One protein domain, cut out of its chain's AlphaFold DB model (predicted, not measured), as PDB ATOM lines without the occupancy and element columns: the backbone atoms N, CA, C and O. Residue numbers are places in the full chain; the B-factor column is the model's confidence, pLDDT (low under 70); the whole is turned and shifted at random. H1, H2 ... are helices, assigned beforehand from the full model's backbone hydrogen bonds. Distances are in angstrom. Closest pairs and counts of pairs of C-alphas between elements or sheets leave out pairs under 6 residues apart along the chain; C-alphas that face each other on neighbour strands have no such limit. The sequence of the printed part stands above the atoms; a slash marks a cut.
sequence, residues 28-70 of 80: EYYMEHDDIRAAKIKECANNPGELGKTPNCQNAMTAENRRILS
ATOM      1  N   GLU A  28     130.796 170.749 175.778       97.25
ATOM      2  CA  GLU A  28     129.576 170.597 174.984       97.25
ATOM      3  C   GLU A  28     128.563 169.687 175.690       97.25
ATOM      4  O   GLU A  28     127.392 170.044 175.787       97.25
ATOM      5  N   TYR A  29     129.019 168.592 176.308       97.75
ATOM      6  CA  TYR A  29     128.157 167.742 177.132       97.75
ATOM      7  C   TYR A  29     127.491 168.538 178.262       97.75
ATOM      8  O   TYR A  29     126.272 168.493 178.427       97.75
ATOM      9  N   TYR A  30     128.273 169.331 178.999       97.56
ATOM     10  CA  TYR A  30     127.734 170.190 180.052       97.56
ATOM     11  C   TYR A  30     126.882 171.346 179.514       97.56
ATOM     12  O   TYR A  30     126.056 171.860 180.259       97.56
ATOM     13  N   MET A  31     127.045 171.776 178.259       95.12
ATOM     14  CA  MET A  31     126.147 172.747 177.620       95.12
ATOM     15  C   MET A  31     124.802 172.124 177.223       95.12
ATOM     16  O   MET A  31     123.794 172.821 177.189       95.12
ATOM     17  N   GLU A  32     124.764 170.831 176.930       96.00
ATOM     18  CA  GLU A  32     123.528 170.124 176.577       96.00
ATOM     19  C   GLU A  32     122.752 169.636 177.814       96.00
ATOM     20  O   GLU A  32     121.542 169.438 177.736       96.00
ATOM     21  N   HIS A  33     123.425 169.483 178.964       97.19
ATOM     22  CA  HIS A  33     122.869 168.878 180.181       97.19
ATOM     23  C   HIS A  33     122.949 169.852 181.370       97.19
ATOM     24  O   HIS A  33     123.911 169.853 182.145       97.19
ATOM     25  N   ASP A  34     121.941 170.722 181.496       94.69
ATOM     26  CA  ASP A  34     121.901 171.804 182.494       94.69
ATOM     27  C   ASP A  34     121.894 171.315 183.948       94.69
ATOM     28  O   ASP A  34     122.599 171.865 184.795       94.69
ATOM     29  N   ASP A  35     121.125 170.269 184.236       96.12
ATOM     30  CA  ASP A  35     121.014 169.641 185.552       96.12
ATOM     31  C   ASP A  35     122.344 169.024 185.997       96.12
ATOM     32  O   ASP A  35     122.808 169.256 187.119       96.12
ATOM     33  N   ILE A  36     123.006 168.309 185.085       96.81
ATOM     34  CA  ILE A  36     124.301 167.677 185.333       96.81
ATOM     35  C   ILE A  36     125.385 168.741 185.529       96.81
ATOM     36  O   ILE A  36     126.205 168.624 186.444       96.81
ATOM     37  N   ARG A  37     125.374 169.816 184.729       97.50
ATOM     38  CA  ARG A  37     126.292 170.950 184.914       97.50
ATOM     39  C   ARG A  37     126.093 171.613 186.274       97.50
ATOM     40  O   ARG A  37     127.071 171.795 186.997       97.50
ATOM     41  N   ALA A  38     124.856 171.943 186.645       97.00
ATOM     42  CA  ALA A  38     124.557 172.590 187.920       97.00
ATOM     43  C   ALA A  38     124.978 171.719 189.117       97.00
ATOM     44  O   ALA A  38     125.592 172.216 190.066       97.00
ATOM     45  N   ALA A  39     124.716 170.409 189.051       97.62
ATOM     46  CA  ALA A  39     125.157 169.457 190.064       97.62
ATOM     47  C   ALA A  39     126.689 169.402 190.167       97.62
ATOM     48  O   ALA A  39     127.225 169.496 191.274       97.62
ATOM     49  N   LYS A  40     127.398 169.329 189.031       97.31
ATOM     50  CA  LYS A  40     128.865 169.312 189.012       97.31
ATOM     51  C   LYS A  40     129.450 170.605 189.573       97.31
ATOM     52  O   LYS A  40     130.349 170.544 190.396       97.31
ATOM     53  N   ILE A  41     128.918 171.773 189.216       97.56
ATOM     54  CA  ILE A  41     129.387 173.060 189.759       97.56
ATOM     55  C   ILE A  41     129.213 173.113 191.282       97.56
ATOM     56  O   ILE A  41     130.123 173.547 191.992       97.56
ATOM     57  N   LYS A  42     128.081 172.621 191.802       97.44
ATOM     58  CA  LYS A  42     127.859 172.513 193.249       97.44
ATOM     59  C   LYS A  42     128.869 171.574 193.912       97.44
ATOM     60  O   LYS A  42     129.381 171.894 194.979       97.44
ATOM     61  N   GLU A  43     129.175 170.443 193.283       95.69
ATOM     62  CA  GLU A  43     130.222 169.524 193.742       95.69
ATOM     63  C   GLU A  43     131.593 170.215 193.785       95.69
ATOM     64  O   GLU A  43     132.270 170.169 194.811       95.69
ATOM     65  N   CYS A  44     131.964 170.937 192.725       96.19
ATOM     66  CA  CYS A  44     133.223 171.680 192.640       96.19
ATOM     67  C   CYS A  44     133.371 172.720 193.761       96.19
ATOM     68  O   CYS A  44     134.474 172.939 194.262       96.19
ATOM     69  N   ALA A  45     132.265 173.343 194.180       96.00
ATOM     70  CA  ALA A  45     132.251 174.338 195.248       96.00
ATOM     71  C   ALA A  45     132.490 173.748 196.651       96.00
ATOM     72  O   ALA A  45     132.890 174.486 197.550       96.00
ATOM     73  N   ASN A  46     132.294 172.439 196.850       96.25
ATOM     74  CA  ASN A  46     132.517 171.799 198.151       96.25
ATOM     75  C   ASN A  46     134.005 171.722 198.522       96.25
ATOM     76  O   ASN A  46     134.344 171.697 199.703       96.25
ATOM     77  N   ASN A  47     134.894 171.666 197.526       93.50
ATOM     78  CA  ASN A  47     136.339 171.623 197.735       93.50
ATOM     79  C   ASN A  47     137.073 172.272 196.547       93.50
ATOM     80  O   ASN A  47     137.652 171.581 195.708       93.50
ATOM     81  N   PRO A  48     137.056 173.611 196.444       92.12
ATOM     82  CA  PRO A  48     137.600 174.314 195.285       92.12
ATOM     83  C   PRO A  48     139.120 174.142 195.135       92.12
ATOM     84  O   PRO A  48     139.632 174.230 194.021       92.12
ATOM     85  N   GLY A  49     139.841 173.874 196.232       92.00
ATOM     86  CA  GLY A  49     141.288 173.658 196.213       92.00
ATOM     87  C   GLY A  49     141.690 172.369 195.497       92.00
ATOM     88  O   GLY A  49     142.613 172.386 194.681       92.00
ATOM     89  N   GLU A  50     140.974 171.276 195.763       89.62
ATOM     90  CA  GLU A  50     141.259 169.967 195.165       89.62
ATOM     91  C   GLU A  50     140.455 169.732 193.880       89.62
ATOM     92  O   GLU A  50     141.013 169.322 192.862       89.62
ATOM     93  N   LEU A  51     139.154 170.037 193.889       91.88
ATOM     94  CA  LEU A  51     138.250 169.737 192.777       91.88
ATOM     95  C   LEU A  51     138.282 170.795 191.677       91.88
ATOM     96  O   LEU A  51     138.104 170.457 190.508       91.88
ATOM     97  N   GLY A  52     138.551 172.061 192.007       90.69
ATOM     98  CA  GLY A  52     138.464 173.171 191.052       90.69
ATOM     99  C   GLY A  52     139.396 173.035 189.842       90.69
ATOM    100  O   GLY A  52     139.102 173.560 188.772       90.69
ATOM    101  N   LYS A  53     140.496 172.285 189.985       91.50
ATOM    102  CA  LYS A  53     141.456 172.014 188.903       91.50
ATOM    103  C   LYS A  53     141.162 170.723 188.137       91.50
ATOM    104  O   LYS A  53     141.848 170.435 187.157       91.50
ATOM    105  N   THR A  54     140.158 169.950 188.541       94.12
ATOM    106  CA  THR A  54     139.781 168.734 187.811       94.12
ATOM    107  C   THR A  54     139.228 169.088 186.425       94.12
ATOM    108  O   THR A  54     138.595 170.138 186.263       94.12
ATOM    109  N   PRO A  55     139.428 168.227 185.409       96.00
ATOM    110  CA  PRO A  55     138.895 168.470 184.069       96.00
ATOM    111  C   PRO A  55     137.377 168.684 184.054       96.00
ATOM    112  O   PRO A  55     136.889 169.584 183.378       96.00
ATOM    113  N   ASN A  56     136.627 167.914 184.849       96.44
ATOM    114  CA  ASN A  56     135.171 168.031 184.909       96.44
ATOM    115  C   ASN A  56     134.708 169.364 185.508       96.44
ATOM    116  O   ASN A  56     133.801 169.979 184.952       96.44
ATOM    117  N   CYS A  57     135.361 169.863 186.561       97.06
ATOM    118  CA  CYS A  57     135.043 171.183 187.106       97.06
ATOM    119  C   CYS A  57     135.379 172.315 186.134       97.06
ATOM    120  O   CYS A  57     134.564 173.214 185.933       97.06
ATOM    121  N   GLN A  58     136.535 172.254 185.471       97.38
ATOM    122  CA  GLN A  58     136.912 173.258 184.472       97.38
ATOM    123  C   GLN A  58     135.946 173.270 183.279       97.38
ATOM    124  O   GLN A  58     135.532 174.341 182.826       97.38
ATOM    125  N   ASN A  59     135.530 172.093 182.806       97.94
ATOM    126  CA  ASN A  59     134.607 171.980 181.681       97.94
ATOM    127  C   ASN A  59     133.195 172.452 182.049       97.94
ATOM    128  O   ASN A  59     132.596 173.206 181.282       97.94
ATOM    129  N   ALA A  60     132.693 172.093 183.235       97.88
ATOM    130  CA  ALA A  60     131.389 172.543 183.724       97.88
ATOM    131  C   ALA A  60     131.338 174.069 183.921       97.88
ATOM    132  O   ALA A  60     130.398 174.715 183.459       97.88
ATOM    133  N   MET A  61     132.374 174.667 184.525       97.19
ATOM    134  CA  MET A  61     132.469 176.125 184.694       97.19
ATOM    135  C   MET A  61     132.599 176.854 183.352       97.19
ATOM    136  O   MET A  61     131.997 177.906 183.148       97.19
ATOM    137  N   THR A  62     133.350 176.288 182.404       97.25
ATOM    138  CA  THR A  62     133.449 176.842 181.046       97.25
ATOM    139  C   THR A  62     132.096 176.815 180.339       97.25
ATOM    140  O   THR A  62     131.719 177.804 179.710       97.25
ATOM    141  N   ALA A  63     131.346 175.717 180.461       96.69
ATOM    142  CA  ALA A  63     130.004 175.598 179.899       96.69
ATOM    143  C   ALA A  63     129.040 176.630 180.504       96.69
ATOM    144  O   ALA A  63     128.284 177.265 179.768       96.69
ATOM    145  N   GLU A  64     129.110 176.855 181.818       95.56
ATOM    146  CA  GLU A  64     128.296 177.864 182.503       95.56
ATOM    147  C   GLU A  64     128.621 179.277 182.014       95.56
ATOM    148  O   GLU A  64     127.724 180.027 181.628       95.56
ATOM    149  N   ASN A  65     129.909 179.613 181.914       94.31
ATOM    150  CA  ASN A  65     130.344 180.898 181.370       94.31
ATOM    151  C   ASN A  65     129.865 181.096 179.924       94.31
ATOM    152  O   ASN A  65     129.372 182.169 179.579       94.31
ATOM    153  N   ARG A  66     129.963 180.064 179.073       93.19
ATOM    154  CA  ARG A  66     129.451 180.117 177.693       93.19
ATOM    155  C   ARG A  66     127.941 180.336 177.659       93.19
ATOM    156  O   ARG A  66     127.484 181.116 176.828       93.19
ATOM    157  N   ARG A  67     127.170 179.707 178.558       88.00
ATOM    158  CA  ARG A  67     125.733 179.984 178.678       88.00
ATOM    159  C   ARG A  67     125.494 181.444 179.033       88.00
ATOM    160  O   ARG A  67     124.831 182.125 178.262       88.00
ATOM    161  N   ILE A  68     126.085 181.956 180.108       84.31
ATOM    162  CA  ILE A  68     125.875 183.348 180.546       84.31
ATOM    163  C   ILE A  68     126.194 184.354 179.429       84.31
ATOM    164  O   ILE A  68     125.482 185.342 179.271       84.31
ATOM    165  N   LEU A  69     127.244 184.093 178.649       85.06
ATOM    166  CA  LEU A  69     127.678 184.965 177.556       85.06
ATOM    167  C   LEU A  69     126.906 184.755 176.245       85.06
ATOM    168  O   LEU A  69     126.970 185.606 175.359       85.06
ATOM    169  N   SER A  70     126.201 183.634 176.080       81.31
ATOM    170  CA  SER A  70     125.423 183.378 174.866       81.31
ATOM    171  C   SER A  70     124.242 184.348 174.762       81.31
ATOM    172  O   SER A  70     123.514 184.573 175.727       81.31
TER     173      SER A  70
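What this domain is: This is residues 28 to 70 of the 80 residues of an uncharacterized protein of Bordetella genomosp. 1 (UniProt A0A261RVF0). Two longer helices, H2 and H4, pack on each other at a steep slant and run opposite ways, with the one-turn helix H3 in the turn where the backbone folds back between them. The short first helix H1 packs on H4, next to the beginning of H2 and at the far end from H3. The printed part has 43 residues with four named helices, in the order H1, H2, H3, H4, and no named strand; its class is all helix. It is compact, with a radius of gyration of the C-alphas of 9.7 A, yet elongated in outline, spanning 28 by 17 by 15 A.

How they stand to each other: Begin with H1, residues 28 to 32, and go on to H2, residues 34 to 46: they only just touch, with 3 pairs of C-alphas within 8 A, and only at the corner by their link. The closest C-alphas there are those of Tyr 30 and Arg 37, 5.1 A apart, and H2 touches H1 with residues 36 to 37 alone. Next look at H3, residues 48 to 51, which is close to H2 but not clearly touching it; the closest C-alphas, those of Cys 44 and Leu 51, are 5.4 A apart. H1 and H3 are apart. H4, residues 55 to 69, touches H2 at a steep tilt of 59 degrees, opposite ways, and the closest C-alphas, those of Arg 37 and Ala 60, are 5.5 A apart. H4 also touches H1, where the closest C-alphas, those of Met 31 and Ala 63, are 5.3 A apart. H3 and H4 are close but not clearly touching, with the C-alphas of Leu 51 and Cys 57 closest at 6.7 A. In the backbones of H1 and H4 every O i to N i+4 pair is within hydrogen-bond range, in H2 8 of 9 are, and H3 is too short for such a pair.

Where its parts are: Find C-alpha 28 at (129.576, 170.597, 174.984), where H1 begins; its five residues run to Glu 32, 6.3 A from first to last C-alpha. H2 begins with C-alpha 34 at (121.901, 171.804, 182.494) and runs 18.9 A to Asn 46. H3 goes from Pro 48 to Leu 51, 5.3 A. H4, the longest helix with 15 residues, runs 21.0 A from Pro 55 to C-alpha 69 at (127.678, 184.965, 177.556).

The domain as a whole: The C-alphas of Glu 50 and Ser 70 are the two farthest apart, at 29.0 A, while those of Glu 28 and Ser 70, the first and last printed, are 13.4 A apart. The printed part has no cut, and the three links between the helices are tight. The mean pLDDT of the printed part is 94.6, and no printed residue is under 70.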